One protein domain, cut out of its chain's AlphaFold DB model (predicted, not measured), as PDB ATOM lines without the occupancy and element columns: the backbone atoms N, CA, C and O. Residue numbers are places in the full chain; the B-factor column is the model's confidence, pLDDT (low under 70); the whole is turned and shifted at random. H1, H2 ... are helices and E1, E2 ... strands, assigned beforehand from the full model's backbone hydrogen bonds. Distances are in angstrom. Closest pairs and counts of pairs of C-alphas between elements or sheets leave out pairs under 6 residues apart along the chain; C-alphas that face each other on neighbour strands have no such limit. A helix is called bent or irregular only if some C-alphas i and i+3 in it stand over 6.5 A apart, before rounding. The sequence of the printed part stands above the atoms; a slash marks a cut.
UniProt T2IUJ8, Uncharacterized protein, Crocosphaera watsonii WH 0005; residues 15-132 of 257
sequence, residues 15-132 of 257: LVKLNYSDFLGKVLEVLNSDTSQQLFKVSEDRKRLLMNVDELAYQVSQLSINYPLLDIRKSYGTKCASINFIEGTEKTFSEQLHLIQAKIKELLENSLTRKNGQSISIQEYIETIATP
ATOM      1  N   LEU A  15       3.617  60.725  37.248       74.38
ATOM      2  CA  LEU A  15       3.569  59.458  36.536       74.38
ATOM      3  C   LEU A  15       4.833  59.259  35.698       74.38
ATOM      4  O   LEU A  15       5.274  60.136  34.956       74.38
ATOM      5  N   VAL A  16       5.385  58.050  35.774       76.69
ATOM      6  CA  VAL A  16       6.568  57.653  35.007       76.69
ATOM      7  C   VAL A  16       6.223  57.641  33.520       76.69
ATOM      8  O   VAL A  16       5.264  56.985  33.110       76.69
ATOM      9  N   LYS A  17       6.996  58.372  32.716       80.00
ATOM     10  CA  LYS A  17       6.914  58.333  31.251       80.00
ATOM     11  C   LYS A  17       7.579  57.064  30.729       80.00
ATOM     12  O   LYS A  17       8.619  56.658  31.243       80.00
ATOM     13  N   LEU A  18       6.985  56.455  29.711       80.56
ATOM     14  CA  LEU A  18       7.386  55.130  29.243       80.56
ATOM     15  C   LEU A  18       8.413  55.208  28.113       80.56
ATOM     16  O   LEU A  18       8.351  56.089  27.255       80.56
ATOM     17  N   ASN A  19       9.332  54.242  28.095       83.50
ATOM     18  CA  ASN A  19      10.262  54.024  26.994       83.50
ATOM     19  C   ASN A  19      10.289  52.541  26.619       83.50
ATOM     20  O   ASN A  19      10.827  51.713  27.348       83.50
ATOM     21  N   TYR A  20       9.715  52.222  25.464       86.50
ATOM     22  CA  TYR A  20       9.645  50.857  24.940       86.50
ATOM     23  C   TYR A  20      10.778  50.525  23.967       86.50
ATOM     24  O   TYR A  20      10.797  49.420  23.433       86.50
ATOM     25  N   SER A  21      11.704  51.456  23.719       88.31
ATOM     26  CA  SER A  21      12.657  51.352  22.604       88.31
ATOM     27  C   SER A  21      13.521  50.095  22.683       88.31
ATOM     28  O   SER A  21      13.753  49.431  21.675       88.31
ATOM     29  N   ASP A  22      13.971  49.749  23.888       88.44
ATOM     30  CA  ASP A  22      14.764  48.544  24.121       88.44
ATOM     31  C   ASP A  22      13.916  47.278  23.961       88.44
ATOM     32  O   ASP A  22      14.258  46.404  23.171       88.44
ATOM     33  N   PHE A  23      12.747  47.220  24.612       90.38
ATOM     34  CA  PHE A  23      11.831  46.085  24.495       90.38
ATOM     35  C   PHE A  23      11.430  45.795  23.041       90.38
ATOM     36  O   PHE A  23      11.545  44.660  22.584       90.38
ATOM     37  N   LEU A  24      11.007  46.814  22.287       92.69
ATOM     38  CA  LEU A  24      10.658  46.661  20.871       92.69
ATOM     39  C   LEU A  24      11.880  46.306  20.017       92.69
ATOM     40  O   LEU A  24      11.758  45.522  19.078       92.69
ATOM     41  N   GLY A  25      13.060  46.825  20.367       92.75
ATOM     42  CA  GLY A  25      14.325  46.425  19.756       92.75
ATOM     43  C   GLY A  25      14.612  44.932  19.939       92.75
ATOM     44  O   GLY A  25      14.965  44.258  18.976       92.75
ATOM     45  N   LYS A  26      14.376  44.390  21.139       93.56
ATOM     46  CA  LYS A  26      14.517  42.956  21.436       93.56
ATOM     47  C   LYS A  26      13.474  42.094  20.731       93.56
ATOM     48  O   LYS A  26      13.808  41.028  20.226       93.56
ATOM     49  N   VAL A  27      12.236  42.573  20.607       93.25
ATOM     50  CA  VAL A  27      11.216  41.905  19.781       93.25
ATOM     51  C   VAL A  27      11.664  41.836  18.316       93.25
ATOM     52  O   VAL A  27      11.557  40.779  17.698       93.25
ATOM     53  N   LEU A  28      12.207  42.926  17.767       94.25
ATOM     54  CA  LEU A  28      12.768  42.946  16.413       94.25
ATOM     55  C   LEU A  28      13.966  42.007  16.256       94.25
ATOM     56  O   LEU A  28      14.076  41.337  15.234       94.25
ATOM     57  N   GLU A  29      14.852  41.944  17.250       93.75
ATOM     58  CA  GLU A  29      15.997  41.027  17.270       93.75
ATOM     59  C   GLU A  29      15.532  39.568  17.140       93.75
ATOM     60  O   GLU A  29      15.974  38.858  16.237       93.75
ATOM     61  N   VAL A  30      14.553  39.153  17.953       93.12
ATOM     62  CA  VAL A  30      13.971  37.802  17.885       93.12
ATOM     63  C   VAL A  30      13.238  37.572  16.564       93.12
ATOM     64  O   VAL A  30      13.406  36.521  15.950       93.12
ATOM     65  N   LEU A  31      12.465  38.546  16.077       92.50
ATOM     66  CA  LEU A  31      11.760  38.438  14.795       92.50
ATOM     67  C   LEU A  31      12.700  38.306  13.591       92.50
ATOM     68  O   LEU A  31      12.307  37.729  12.580       92.50
ATOM     69  N   ASN A  32      13.922  38.827  13.675       91.06
ATOM     70  CA  ASN A  32      14.924  38.694  12.620       91.06
ATOM     71  C   ASN A  32      15.790  37.433  12.753       91.06
ATOM     72  O   ASN A  32      16.539  37.127  11.829       91.06
ATOM     73  N   SER A  33      15.695  36.711  13.870       89.62
ATOM     74  CA  SER A  33      16.394  35.439  14.063       89.62
ATOM     75  C   SER A  33      15.754  34.307  13.256       89.62
ATOM     76  O   SER A  33      14.571  34.354  12.923       89.62
ATOM     77  N   ASP A  34      16.509  33.239  13.000       82.81
ATOM     78  CA  ASP A  34      16.008  32.063  12.275       82.81
ATOM     79  C   ASP A  34      14.823  31.382  12.982       82.81
ATOM     80  O   ASP A  34      13.979  30.753  12.342       82.81
ATOM     81  N   THR A  35      14.708  31.549  14.301       76.50
ATOM     82  CA  THR A  35      13.626  30.994  15.125       76.50
ATOM     83  C   THR A  35      12.251  31.541  14.722       76.50
ATOM     84  O   THR A  35      11.241  30.848  14.848       76.50
ATOM     85  N   SER A  36      12.188  32.762  14.179       80.25
ATOM     86  CA  SER A  36      10.928  33.400  13.776       80.25
ATOM     87  C   SER A  36      10.320  32.810  12.500       80.25
ATOM     88  O   SER A  36       9.134  33.014  12.237       80.25
ATOM     89  N   GLN A  37      11.082  32.017  11.736       79.31
ATOM     90  CA  GLN A  37      10.600  31.351  10.519       79.31
ATOM     91  C   GLN A  37       9.457  30.365  10.801       79.31
ATOM     92  O   GLN A  37       8.670  30.050   9.912       79.31
ATOM     93  N   GLN A  38       9.334  29.890  12.045       81.88
ATOM     94  CA  GLN A  38       8.270  28.983  12.484       81.88
ATOM     95  C   GLN A  38       7.103  29.702  13.178       81.88
ATOM     96  O   GLN A  38       6.212  29.040  13.715       81.88
ATOM     97  N   LEU A  39       7.082  31.041  13.170       89.62
ATOM     98  CA  LEU A  39       6.018  31.827  13.799       89.62
ATOM     99  C   LEU A  39       4.645  31.490  13.212       89.62
ATOM    100  O   LEU A  39       3.662  31.433  13.949       89.62
ATOM    101  N   PHE A  40       4.589  31.243  11.905       92.31
ATOM    102  CA  PHE A  40       3.368  30.916  11.184       92.31
ATOM    103  C   PHE A  40       3.436  29.528  10.566       92.31
ATOM    104  O   PHE A  40       4.434  29.140   9.959       92.31
ATOM    105  N   LYS A  41       2.331  28.791  10.669       89.69
ATOM    106  CA  LYS A  41       2.164  27.500  10.008       89.69
ATOM    107  C   LYS A  41       0.734  27.334   9.526       89.69
ATOM    108  O   LYS A  41      -0.213  27.487  10.290       89.69
ATOM    109  N   VAL A  42       0.568  26.950   8.268       88.50
ATOM    110  CA  VAL A  42      -0.737  26.541   7.742       88.50
ATOM    111  C   VAL A  42      -1.020  25.100   8.184       88.50
ATOM    112  O   VAL A  42      -0.147  24.234   8.102       88.50
ATOM    113  N   SER A  43      -2.226  24.837   8.687       88.56
ATOM    114  CA  SER A  43      -2.667  23.493   9.071       88.56
ATOM    115  C   SER A  43      -2.666  22.526   7.882       88.56
ATOM    116  O   SER A  43      -2.751  22.930   6.724       88.56
ATOM    117  N   GLU A  44      -2.623  21.221   8.155       85.44
ATOM    118  CA  GLU A  44      -2.616  20.189   7.103       85.44
ATOM    119  C   GLU A  44      -3.874  20.233   6.222       85.44
ATOM    120  O   GLU A  44      -3.798  20.087   5.001       85.44
ATOM    121  N   ASP A  45      -5.029  20.513   6.837       84.75
ATOM    122  CA  ASP A  45      -6.303  20.737   6.142       84.75
ATOM    123  C   ASP A  45      -6.358  22.076   5.382       84.75
ATOM    124  O   ASP A  45      -7.284  22.292   4.602       84.75
ATOM    125  N   ARG A  46      -5.363  22.953   5.585       81.19
ATOM    126  CA  ARG A  46      -5.224  24.304   5.022       81.19
ATOM    127  C   ARG A  46      -6.375  25.256   5.329       81.19
ATOM    128  O   ARG A  46      -6.529  26.265   4.653       81.19
ATOM    129  N   LYS A  47      -7.163  24.951   6.357       82.31
ATOM    130  CA  LYS A  47      -8.292  25.779   6.800       82.31
ATOM    131  C   LYS A  47      -7.940  26.695   7.967       82.31
ATOM    132  O   LYS A  47      -8.765  27.504   8.377       82.31
ATOM    133  N   ARG A  48      -6.756  26.533   8.561       86.62
ATOM    134  CA  ARG A  48      -6.354  27.230   9.782       86.62
ATOM    135  C   ARG A  48      -4.931  27.748   9.647       86.62
ATOM    136  O   ARG A  48      -4.027  27.030   9.226       86.62
ATOM    137  N   LEU A  49      -4.744  28.993  10.063       89.75
ATOM    138  CA  LEU A  49      -3.428  29.565  10.310       89.75
ATOM    139  C   LEU A  49      -3.092  29.361  11.786       89.75
ATOM    140  O   LEU A  49      -3.834  29.801  12.661       89.75
ATOM    141  N   LEU A  50      -1.991  28.674  12.054       90.25
ATOM    142  CA  LEU A  50      -1.436  28.489  13.387       90.25
ATOM    143  C   LEU A  50      -0.342  29.535  13.598       90.25
ATOM    144  O   LEU A  50       0.484  29.754  12.710       90.25
ATOM    145  N   MET A  51      -0.345  30.163  14.770       91.81
ATOM    146  CA  MET A  51       0.619  31.190  15.153       91.81
ATOM    147  C   MET A  51       1.256  30.800  16.488       91.81
ATOM    148  O   MET A  51       0.541  30.615  17.472       91.81
ATOM    149  N   ASN A  52       2.582  30.673  16.529       88.06
ATOM    150  CA  ASN A  52       3.320  30.327  17.745       88.06
ATOM    151  C   ASN A  52       3.882  31.585  18.426       88.06
ATOM    152  O   ASN A  52       5.079  31.864  18.373       88.06
ATOM    153  N   VAL A  53       2.994  32.376  19.034       88.56
ATOM    154  CA  VAL A  53       3.385  33.604  19.754       88.56
ATOM    155  C   VAL A  53       4.118  33.282  21.055       88.56
ATOM    156  O   VAL A  53       4.978  34.054  21.471       88.56
ATOM    157  N   ASP A  54       3.800  32.148  21.681       88.69
ATOM    158  CA  ASP A  54       4.365  31.761  22.975       88.69
ATOM    159  C   ASP A  54       5.871  31.511  22.878       88.69
ATOM    160  O   ASP A  54       6.620  31.988  23.728       88.69
ATOM    161  N   GLU A  55       6.332  30.851  21.812       87.75
ATOM    162  CA  GLU A  55       7.767  30.665  21.569       87.75
ATOM    163  C   GLU A  55       8.473  32.008  21.363       87.75
ATOM    164  O   GLU A  55       9.519  32.260  21.951       87.75
ATOM    165  N   LEU A  56       7.872  32.923  20.595       88.75
ATOM    166  CA  LEU A  56       8.430  34.262  20.413       88.75
ATOM    167  C   LEU A  56       8.523  35.013  21.748       88.75
ATOM    168  O   LEU A  56       9.556  35.606  22.051       88.75
ATOM    169  N   ALA A  57       7.468  34.969  22.563       88.94
ATOM    170  CA  ALA A  57       7.453  35.592  23.882       88.94
ATOM    171  C   ALA A  57       8.503  34.971  24.815       88.94
ATOM    172  O   ALA A  57       9.184  35.699  25.541       88.94
ATOM    173  N   TYR A  58       8.671  33.648  24.765       90.19
ATOM    174  CA  TYR A  58       9.702  32.934  25.507       90.19
ATOM    175  C   TYR A  58      11.101  33.398  25.099       90.19
ATOM    176  O   TYR A  58      11.871  33.803  25.968       90.19
ATOM    177  N   GLN A  59      11.412  33.445  23.804       89.56
ATOM    178  CA  GLN A  59      12.713  33.905  23.308       89.56
ATOM    179  C   GLN A  59      12.999  35.357  23.703       89.56
ATOM    180  O   GLN A  59      14.084  35.667  24.189       89.56
ATOM    181  N   VAL A  60      12.004  36.243  23.583       90.88
ATOM    182  CA  VAL A  60      12.126  37.634  24.041       90.88
ATOM    183  C   VAL A  60      12.415  37.684  25.544       90.88
ATOM    184  O   VAL A  60      13.280  38.443  25.964       90.88
ATOM    185  N   SER A  61      11.761  36.845  26.356       88.38
ATOM    186  CA  SER A  61      11.985  36.800  27.810       88.38
ATOM    187  C   SER A  61      13.387  36.342  28.230       88.38
ATOM    188  O   SER A  61      13.811  36.663  29.336       88.38
ATOM    189  N   GLN A  62      14.111  35.621  27.366       90.25
ATOM    190  CA  GLN A  62      15.503  35.230  27.623       90.25
ATOM    191  C   GLN A  62      16.485  36.392  27.415       90.25
ATOM    192  O   GLN A  62      17.636  36.318  27.843       90.25
ATOM    193  N   LEU A  63      16.054  37.468  26.752       89.56
ATOM    194  CA  LEU A  63      16.880  38.643  26.516       89.56
ATOM    195  C   LEU A  63      16.819  39.585  27.722       89.56
ATOM    196  O   LEU A  63      15.774  39.781  28.342       89.56
ATOM    197  N   SER A  64      17.948  40.225  28.030       86.50
ATOM    198  CA  SER A  64      17.980  41.308  29.014       86.50
ATOM    199  C   SER A  64      17.204  42.505  28.463       86.50
ATOM    200  O   SER A  64      17.691  43.192  27.564       86.50
ATOM    201  N   ILE A  65      16.006  42.731  28.999       81.62
ATOM    202  CA  ILE A  65      15.098  43.812  28.609       81.62
ATOM    203  C   ILE A  65      15.093  44.886  29.692       81.62
ATOM    204  O   ILE A  65      14.817  44.618  30.864       81.62
ATOM    205  N   ASN A  66      15.293  46.131  29.282       80.06
ATOM    206  CA  ASN A  66      14.959  47.292  30.087       80.06
ATOM    207  C   ASN A  66      13.438  47.418  30.140       80.06
ATOM    208  O   ASN A  66      12.793  47.861  29.186       80.06
ATOM    209  N   TYR A  67      12.852  46.980  31.254       72.94
ATOM    210  CA  TYR A  67      11.406  47.005  31.421       72.94
ATOM    211  C   TYR A  67      10.878  48.443  31.306       72.94
ATOM    212  O   TYR A  67      11.274  49.299  32.097       72.94
ATOM    213  N   PRO A  68       9.911  48.705  30.409       72.69
ATOM    214  CA  PRO A  68       9.363  50.048  30.195       72.69
ATOM    215  C   PRO A  68       8.731  50.666  31.452       72.69
ATOM    216  O   PRO A  68       8.589  51.882  31.539       72.69
ATOM    217  N   LEU A  69       8.335  49.818  32.411       69.94
ATOM    218  CA  LEU A  69       7.692  50.174  33.681       69.94
ATOM    219  C   LEU A  69       8.670  50.266  34.865       69.94
ATOM    220  O   LEU A  69       8.252  50.604  35.976       69.94
ATOM    221  N   LEU A  70       9.947  49.937  34.667       63.91
ATOM    222  CA  LEU A  70      10.969  50.126  35.688       63.91
ATOM    223  C   LEU A  70      11.387  51.598  35.677       63.91
ATOM    224  O   LEU A  70      12.032  52.081  34.750       63.91
ATOM    225  N   ASP A  71      10.982  52.326  36.715       60.75
ATOM    226  CA  ASP A  71      11.514  53.659  36.968       60.75
ATOM    227  C   ASP A  71      12.971  53.499  37.396       60.75
ATOM    228  O   ASP A  71      13.252  52.940  38.449       60.75
ATOM    229  N   ILE A  72      13.902  54.013  36.598       56.16
ATOM    230  CA  ILE A  72      15.348  53.974  36.877       56.16
ATOM    231  C   ILE A  72      15.671  54.609  38.247       56.16
ATOM    232  O   ILE A  72      16.714  54.338  38.837       56.16
ATOM    233  N   ARG A  73      14.772  55.457  38.774       52.12
ATOM    234  CA  ARG A  73      14.895  56.110  40.086       52.12
ATOM    235  C   ARG A  73      14.307  55.304  41.247       52.12
ATOM    236  O   ARG A  73      14.450  55.731  42.392       52.12
ATOM    237  N   LYS A  74      13.642  54.172  40.997       53.50
ATOM    238  CA  LYS A  74      13.026  53.330  42.033       53.50
ATOM    239  C   LYS A  74      13.422  51.872  41.834       53.50
ATOM    240  O   LYS A  74      13.249  51.302  40.769       53.50
ATOM    241  N   SER A  75      13.859  51.221  42.907       48.69
ATOM    242  CA  SER A  75      14.213  49.791  42.912       48.69
ATOM    243  C   SER A  75      13.025  48.844  42.664       48.69
ATOM    244  O   SER A  75      13.206  47.631  42.634       48.69
ATOM    245  N   TYR A  76      11.811  49.380  42.502       53.41
ATOM    246  CA  TYR A  76      10.579  48.634  42.266       53.41
ATOM    247  C   TYR A  76       9.822  49.282  41.099       53.41
ATOM    248  O   TYR A  76       9.708  50.509  41.042       53.41
ATOM    249  N   GLY A  77       9.306  48.465  40.175       59.28
ATOM    250  CA  GLY A  77       8.525  48.932  39.026       59.28
ATOM    251  C   GLY A  77       7.310  49.776  39.433       59.28
ATOM    252  O   GLY A  77       6.759  49.623  40.526       59.28
ATOM    253  N   THR A  78       6.888  50.695  38.562       64.56
ATOM    254  CA  THR A  78       5.736  51.557  38.850       64.56
ATOM    255  C   THR A  78       4.411  50.819  38.644       64.56
ATOM    256  O   THR A  78       4.233  50.091  37.670       64.56
ATOM    257  N   LYS A  79       3.443  51.038  39.545       62.84
ATOM    258  CA  LYS A  79       2.064  50.525  39.402       62.84
ATOM    259  C   LYS A  79       1.222  51.366  38.440       62.84
ATOM    260  O   LYS A  79       0.254  50.868  37.875       62.84
ATOM    261  N   CYS A  80       1.594  52.635  38.270       65.38
ATOM    262  CA  CYS A  80       0.920  53.591  37.402       65.38
ATOM    263  C   CYS A  80       1.969  54.304  36.548       65.38
ATOM    264  O   CYS A  80       2.940  54.852  37.072       65.38
ATOM    265  N   ALA A  81       1.764  54.309  35.240       73.12
ATOM    266  CA  ALA A  81       2.609  55.018  34.297       73.12
ATOM    267  C   ALA A  81       1.771  56.001  33.486       73.12
ATOM    268  O   ALA A  81       0.551  55.858  33.375       73.12
ATOM    269  N   SER A  82       2.438  57.007  32.941       77.56
ATOM    270  CA  SER A  82       1.823  57.919  31.994       77.56
ATOM    271  C   SER A  82       1.598  57.196  30.670       77.56
ATOM    272  O   SER A  82       2.372  56.316  30.294       77.56
ATOM    273  N   ILE A  83       0.560  57.596  29.941       74.31
ATOM    274  CA  ILE A  83       0.404  57.223  28.529       74.31
ATOM    275  C   ILE A  83       1.421  57.948  27.634       74.31
ATOM    276  O   ILE A  83       1.606  57.562  26.485       74.31
ATOM    277  N   ASN A  84       2.083  58.983  28.164       77.62
ATOM    278  CA  ASN A  84       3.044  59.799  27.439       77.62
ATOM    279  C   ASN A  84       4.437  59.155  27.433       77.62
ATOM    280  O   ASN A  84       4.905  58.582  28.426       77.62
ATOM    281  N   PHE A  85       5.118  59.302  26.301       77.06
ATOM    282  CA  PHE A  85       6.475  58.816  26.092       77.06
ATOM    283  C   PHE A  85       7.517  59.760  26.696       77.06
ATOM    284  O   PHE A  85       7.255  60.937  26.964       77.06
ATOM    285  N   ILE A  86       8.730  59.244  26.904       79.88
ATOM    286  CA  ILE A  86       9.895  60.108  27.119       79.88
ATOM    287  C   ILE A  86      10.093  60.960  25.858       79.88
ATOM    288  O   ILE A  86       9.988  60.457  24.736       79.88
ATOM    289  N   GLU A  87      10.373  62.248  26.045       78.75
ATOM    290  CA  GLU A  87      10.579  63.188  24.944       78.75
ATOM    291  C   GLU A  87      11.637  62.653  23.963       78.75
ATOM    292  O   GLU A  87      12.692  62.166  24.370       78.75
ATOM    293  N   GLY A  88      11.320  62.678  22.667       79.56
ATOM    294  CA  GLY A  88      12.192  62.160  21.608       79.56
ATOM    295  C   GLY A  88      12.105  60.651  21.340       79.56
ATOM    296  O   GLY A  88      12.692  60.194  20.363       79.56
ATOM    297  N   THR A  89      11.353  59.870  22.128       82.81
ATOM    298  CA  THR A  89      11.205  58.410  21.900       82.81
ATOM    299  C   THR A  89       9.995  58.028  21.042       82.81
ATOM    300  O   THR A  89       9.929  56.911  20.535       82.81
ATOM    301  N   GLU A  90       9.069  58.958  20.805       83.25
ATOM    302  CA  GLU A  90       7.835  58.746  20.032       83.25
ATOM    303  C   GLU A  90       8.112  58.294  18.596       83.25
ATOM    304  O   GLU A  90       7.479  57.371  18.078       83.25
ATOM    305  N   LYS A  91       9.101  58.930  17.955       86.81
ATOM    306  CA  LYS A  91       9.490  58.606  16.583       86.81
ATOM    307  C   LYS A  91      10.073  57.198  16.504       86.81
ATOM    308  O   LYS A  91       9.622  56.406  15.684       86.81
ATOM    309  N   THR A  92      11.005  56.875  17.400       88.31
ATOM    310  CA  THR A  92      11.626  55.548  17.494       88.31
ATOM    311  C   THR A  92      10.587  54.463  17.760       88.31
ATOM    312  O   THR A  92      10.607  53.426  17.106       88.31
ATOM    313  N   PHE A  93       9.640  54.721  18.666       88.88
ATOM    314  CA  PHE A  93       8.537  53.809  18.955       88.88
ATOM    315  C   PHE A  93       7.717  53.499  17.697       88.88
ATOM    316  O   PHE A  93       7.491  52.333  17.373       88.88
ATOM    317  N   SER A  94       7.308  54.540  16.965       90.19
ATOM    318  CA  SER A  94       6.541  54.394  15.725       90.19
ATOM    319  C   SER A  94       7.327  53.643  14.644       90.19
ATOM    320  O   SER A  94       6.822  52.693  14.045       90.19
ATOM    321  N   GLU A  95       8.596  54.011  14.436       93.38
ATOM    322  CA  GLU A  95       9.484  53.365  13.463       93.38
ATOM    323  C   GLU A  95       9.671  51.870  13.773       93.38
ATOM    324  O   GLU A  95       9.503  51.030  12.889       93.38
ATOM    325  N   GLN A  96       9.941  51.512  15.032       93.94
ATOM    326  CA  GLN A  96      10.088  50.114  15.443       93.94
ATOM    327  C   GLN A  96       8.788  49.322  15.286       93.94
ATOM    328  O   GLN A  96       8.827  48.178  14.832       93.94
ATOM    329  N   LEU A  97       7.633  49.912  15.604       93.69
ATOM    330  CA  LEU A  97       6.338  49.254  15.426       93.69
ATOM    331  C   LEU A  97       6.047  48.963  13.944       93.69
ATOM    332  O   LEU A  97       5.593  47.869  13.608       93.69
ATOM    333  N   HIS A  98       6.370  49.901  13.049       95.50
ATOM    334  CA  HIS A  98       6.262  49.686  11.607       95.50
ATOM    335  C   HIS A  98       7.207  48.592  11.101       95.50
ATOM    336  O   HIS A  98       6.795  47.772  10.281       95.50
ATOM    337  N   LEU A  99       8.442  48.529  11.610       96.00
ATOM    338  CA  LEU A  99       9.380  47.452  11.280       96.00
ATOM    339  C   LEU A  99       8.866  46.086  11.752       96.00
ATOM    340  O   LEU A  99       8.923  45.119  10.994       96.00
ATOM    341  N   ILE A 100       8.309  46.009  12.966       94.88
ATOM    342  CA  ILE A 100       7.698  44.782  13.501       94.88
ATOM    343  C   ILE A 100       6.538  44.349  12.604       94.88
ATOM    344  O   ILE A 100       6.474  43.194  12.187       94.88
ATOM    345  N   GLN A 101       5.640  45.276  12.262       94.88
ATOM    346  CA  GLN A 101       4.497  44.997  11.395       94.88
ATOM    347  C   GLN A 101       4.942  44.493  10.017       94.88
ATOM    348  O   GLN A 101       4.397  43.507   9.519       94.88
ATOM    349  N   ALA A 102       5.935  45.148   9.410       94.38
ATOM    350  CA  ALA A 102       6.487  44.745   8.124       94.38
ATOM    351  C   ALA A 102       7.094  43.337   8.192       94.38
ATOM    352  O   ALA A 102       6.802  42.510   7.330       94.38
ATOM    353  N   LYS A 103       7.861  43.030   9.246       94.06
ATOM    354  CA  LYS A 103       8.497  41.719   9.397       94.06
ATOM    355  C   LYS A 103       7.492  40.599   9.657       94.06
ATOM    356  O   LYS A 103       7.599  39.534   9.061       94.06
ATOM    357  N   ILE A 104       6.481  40.838  10.494       93.50
ATOM    358  CA  ILE A 104       5.396  39.871  10.723       93.50
ATOM    359  C   ILE A 104       4.639  39.599   9.420       93.50
ATOM    360  O   ILE A 104       4.325  38.446   9.128       93.50
ATOM    361  N   LYS A 105       4.368  40.640   8.624       92.06
ATOM    362  CA  LYS A 105       3.728  40.493   7.315       92.06
ATOM    363  C   LYS A 105       4.576  39.635   6.369       92.06
ATOM    364  O   LYS A 105       4.036  38.714   5.769       92.06
ATOM    365  N   GLU A 106       5.877  39.902   6.284       91.12
ATOM    366  CA  GLU A 106       6.825  39.121   5.478       91.12
ATOM    367  C   GLU A 106       6.845  37.640   5.902       91.12
ATOM    368  O   GLU A 106       6.702  36.751   5.067       91.12
ATOM    369  N   LEU A 107       6.959  37.363   7.207       91.44
ATOM    370  CA  LEU A 107       6.943  35.996   7.745       91.44
ATOM    371  C   LEU A 107       5.625  35.275   7.438       91.44
ATOM    372  O   LEU A 107       5.627  34.092   7.094       91.44
ATOM    373  N   LEU A 108       4.501  35.989   7.534       91.31
ATOM    374  CA  LEU A 108       3.203  35.449   7.161       91.31
ATOM    375  C   LEU A 108       3.173  35.106   5.669       91.31
ATOM    376  O   LEU A 108       2.906  33.959   5.338       91.31
ATOM    377  N   GLU A 109       3.494  36.046   4.781       89.31
ATOM    378  CA  GLU A 109       3.501  35.829   3.324       89.31
ATOM    379  C   GLU A 109       4.402  34.652   2.915       89.31
ATOM    380  O   GLU A 109       3.997  33.816   2.106       89.31
ATOM    381  N   ASN A 110       5.573  34.515   3.542       88.25
ATOM    382  CA  ASN A 110       6.491  33.397   3.305       88.25
ATOM    383  C   ASN A 110       5.917  32.042   3.754       88.25
ATOM    384  O   ASN A 110       6.196  31.012   3.138       88.25
ATOM    385  N   SER A 111       5.102  32.022   4.812       88.44
ATOM    386  CA  SER A 111       4.473  30.794   5.318       88.44
ATOM    387  C   SER A 111       3.289  30.315   4.467       88.44
ATOM    388  O   SER A 111       2.888  29.147   4.542       88.44
ATOM    389  N   LEU A 112       2.716  31.199   3.644       89.06
ATOM    390  CA  LEU A 112       1.526  30.914   2.857       89.06
ATOM    391  C   LEU A 112       1.901  30.346   1.479       89.06
ATOM    392  O   LEU A 112       2.314  31.058   0.564       89.06
ATOM    393  N   THR A 113       1.706  29.037   1.302       82.38
ATOM    394  CA  THR A 113       1.996  28.330   0.043       82.38
ATOM    395  C   THR A 113       0.830  27.453  -0.422       82.38
ATOM    396  O   THR A 113       0.114  26.835   0.371       82.38
ATOM    397  N   ARG A 114       0.626  27.338  -1.740       70.06
ATOM    398  CA  ARG A 114      -0.311  26.399  -2.394       70.06
ATOM    399  C   ARG A 114       0.204  24.961  -2.339       70.06
ATOM    400  O   ARG A 114       1.340  24.691  -1.958       70.06
ATOM    401  N   LYS A 115      -0.648  23.996  -2.710       68.12
ATOM    402  CA  LYS A 115      -0.278  22.566  -2.768       68.12
ATOM    403  C   LYS A 115       0.831  22.286  -3.787       68.12
ATOM    404  O   LYS A 115       1.548  21.310  -3.641       68.12
ATOM    405  N   ASN A 116       0.975  23.155  -4.784       71.50
ATOM    406  CA  ASN A 116       2.017  23.105  -5.808       71.50
ATOM    407  C   ASN A 116       3.279  23.916  -5.438       71.50
ATOM    408  O   ASN A 116       4.131  24.114  -6.296       71.50
ATOM    409  N   GLY A 117       3.386  24.420  -4.200       72.50
ATOM    410  CA  GLY A 117       4.548  25.178  -3.725       72.50
ATOM    411  C   GLY A 117       4.587  26.654  -4.137       72.50
ATOM    412  O   GLY A 117       5.535  27.345  -3.787       72.50
ATOM    413  N   GLN A 118       3.576  27.168  -4.848       78.31
ATOM    414  CA  GLN A 118       3.501  28.597  -5.177       78.31
ATOM    415  C   GLN A 118       3.098  29.424  -3.952       78.31
ATOM    416  O   GLN A 118       2.164  29.046  -3.245       78.31
ATOM    417  N   SER A 119       3.765  30.556  -3.723       81.00
ATOM    418  CA  SER A 119       3.346  31.534  -2.709       81.00
ATOM    419  C   SER A 119       1.955  32.095  -3.039       81.00
ATOM    420  O   SER A 119       1.599  32.225  -4.213       81.00
ATOM    421  N   ILE A 120       1.162  32.381  -2.006       87.12
ATOM    422  CA  ILE A 120      -0.139  33.058  -2.117       87.12
ATOM    423  C   ILE A 120      -0.131  34.335  -1.308       87.12
ATOM    424  O   ILE A 120       0.479  34.413  -0.243       87.12
ATOM    425  N   SER A 121      -0.867  35.327  -1.800       88.25
ATOM    426  CA  SER A 121      -1.095  36.540  -1.030       88.25
ATOM    427  C   SER A 121      -1.957  36.244   0.202       88.25
ATOM    428  O   SER A 121      -2.759  35.306   0.224       88.25
ATOM    429  N   ILE A 122      -1.827  37.086   1.228       88.50
ATOM    430  CA  ILE A 122      -2.672  37.018   2.430       88.50
ATOM    431  C   ILE A 122      -4.158  37.094   2.056       88.50
ATOM    432  O   ILE A 122      -4.974  36.375   2.625       88.50
ATOM    433  N   GLN A 123      -4.508  37.944   1.088       88.50
ATOM    434  CA  GLN A 123      -5.892  38.143   0.669       88.50
ATOM    435  C   GLN A 123      -6.472  36.896  -0.003       88.50
ATOM    436  O   GLN A 123      -7.543  36.444   0.391       88.50
ATOM    437  N   GLU A 124      -5.717  36.273  -0.913       86.94
ATOM    438  CA  GLU A 124      -6.101  34.986  -1.501       86.94
ATOM    439  C   GLU A 124      -6.252  33.902  -0.429       86.94
ATOM    440  O   GLU A 124      -7.201  33.127  -0.460       86.94
ATOM    441  N   TYR A 125      -5.342  33.841   0.548       88.38
ATOM    442  CA  TYR A 125      -5.455  32.865   1.629       88.38
ATOM    443  C   TYR A 125      -6.719  33.076   2.472       88.38
ATOM    444  O   TYR A 125      -7.418  32.107   2.769       88.38
ATOM    445  N   ILE A 126      -7.056  34.323   2.818       88.25
ATOM    446  CA  ILE A 126      -8.288  34.640   3.552       88.25
ATOM    447  C   ILE A 126      -9.513  34.156   2.776       88.25
ATOM    448  O   ILE A 126     -10.377  33.516   3.365       88.25
ATOM    449  N   GLU A 127      -9.565  34.378   1.464       86.69
ATOM    450  CA  GLU A 127     -10.659  33.893   0.615       86.69
ATOM    451  C   GLU A 127     -10.781  32.360   0.620       86.69
ATOM    452  O   GLU A 127     -11.885  31.839   0.497       86.69
ATOM    453  N   THR A 128      -9.684  31.619   0.825       83.88
ATOM    454  CA  THR A 128      -9.742  30.146   0.925       83.88
ATOM    455  C   THR A 128     -10.291  29.621   2.250       83.88
ATOM    456  O   THR A 128     -10.776  28.489   2.295       83.88
ATOM    457  N   ILE A 129     -10.190  30.399   3.332       86.00
ATOM    458  CA  ILE A 129     -10.635  29.986   4.676       86.00
ATOM    459  C   ILE A 129     -11.937  30.665   5.105       86.00
ATOM    460  O   ILE A 129     -12.604  30.186   6.021       86.00
ATOM    461  N   ALA A 130     -12.288  31.782   4.470       86.56
ATOM    462  CA  ALA A 130     -13.520  32.501   4.720       86.56
ATOM    463  C   ALA A 130     -14.697  31.803   4.032       86.56
ATOM    464  O   ALA A 130     -14.590  31.304   2.914       86.56
ATOM    465  N   THR A 131     -15.844  31.812   4.702       84.56
ATOM    466  CA  THR A 131     -17.116  31.395   4.111       84.56
ATOM    467  C   THR A 131     -17.889  32.651   3.716       84.56
ATOM    468  O   THR A 131     -18.105  33.509   4.580       84.56
ATOM    469  N   PRO A 132     -18.301  32.801   2.444       85.88
ATOM    470  CA  PRO A 132     -19.165  33.898   2.036       85.88
ATOM    471  C   PRO A 132     -20.444  33.931   2.877       85.88
ATOM    472  O   PRO A 132     -21.080  32.905   3.101       85.88
TER     473      PRO A 132
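This is residues 15 to 132 of the 257 residues of an uncharacterized protein of Crocosphaera watsonii WH 0005 (UniProt T2IUJ8). A long rod is built along one long helix, H4, with the shorter H1 side by side with it, running the same way, and H3 packed on residues 26 to 31 of H1 at a steep angle. One end of the rod holds the small parallel pair E1 and E4 with the long loop of residues 62 to 80; the other end holds the short hairpin of E2 and E3, near the last turns of H4, and H5 at a steep angle to H4. The printed part has 118 residues with five named helices and four named strands, in the order E1 H1 H2 E2 E3 H3 E4 H4 H5, and its class is mostly helix. There are two sheets of two strands, E1 and E4 parallel, E2 and E3 antiparallel. The whole is loose, with a radius of gyration of the C-alphas of 18.3 A, and the C-alphas span 58 by 28 by 23 A.

E1 is residues 16 to 18, with C-alpha 16 at (6.568, 57.653, 35.007). H1, residues 21 to 32, is 16.3 A from first to last C-alpha. H2, residues 34 to 38, is 8.3 A long; it is neither bent nor irregular, but only just: C-alphas 35 and 38 are 6.3 A apart. E2, residues 40 to 42, is 6.9 A long, and E3, residues 49 to 51, is 6.5 A long. H3, residues 53 to 61, is 12.2 A long. After residues 62 to 80, which have no named element, comes E4, residues 81 to 85, 9.8 A long. H4, residues 90 to 111, is the longest helix at 31.8 A, from C-alpha 90 at (7.835, 58.746, 20.032) to C-alpha 111 at (4.473, 30.794, 5.318). H5, residues 122 to 129, is 10.9 A long and ends with C-alpha 129 at (-10.635, 29.986, 4.676).

E1 and E4 are parallel neighbours, with N 82 and O 16 at 2.8 A and N 18 and O 84 at 3.2 A, within hydrogen-bond range. H1 and H4 touch, with the closest C-alphas those of Ser 21 and Phe 93, 6.0 A apart; they run the same way at a shallow tilt of 16 degrees. H1 touches H3 with residues 26 to 31 alone, the closest C-alphas being those of Val 27 and Val 60 at 6.1 A; they run opposite ways at a steep tilt of 56 degrees. H3 and H4 are apart. H2 is close to but not clearly touching H4, with the C-alphas of Gln 37 and Leu 107 closest at 6.5 A. E2 and E3 form a hairpin, with N 50 and O 41 at 2.8 A and N 41 and O 50 at 2.9 A. The closest C-alphas of E2 and H4 are those of Phe 40 and Ser 111, 6.0 A apart. H5 is close to but not clearly touching H4, with the C-alphas of Glu 109 and Ile 122 closest at 6.3 A, at a steep tilt of 51 degrees, the same way. In H1, H3, H4 and H5 every O i to N i+4 pair is within hydrogen-bond range; in H2 it is 0 of 1, beside 1 of 2 O i to N i+3 pairs.

The two C-alphas farthest apart are those of Arg 73 and Asn 116, at 58.0 A. The printed part has no cut. The link from H3 to E4, 19 residues, is long, and that from H4 to H5, 10 residues, is short. The mean pLDDT of the printed part is 83.5; residues 69 to 80 and residue 115 are under 70.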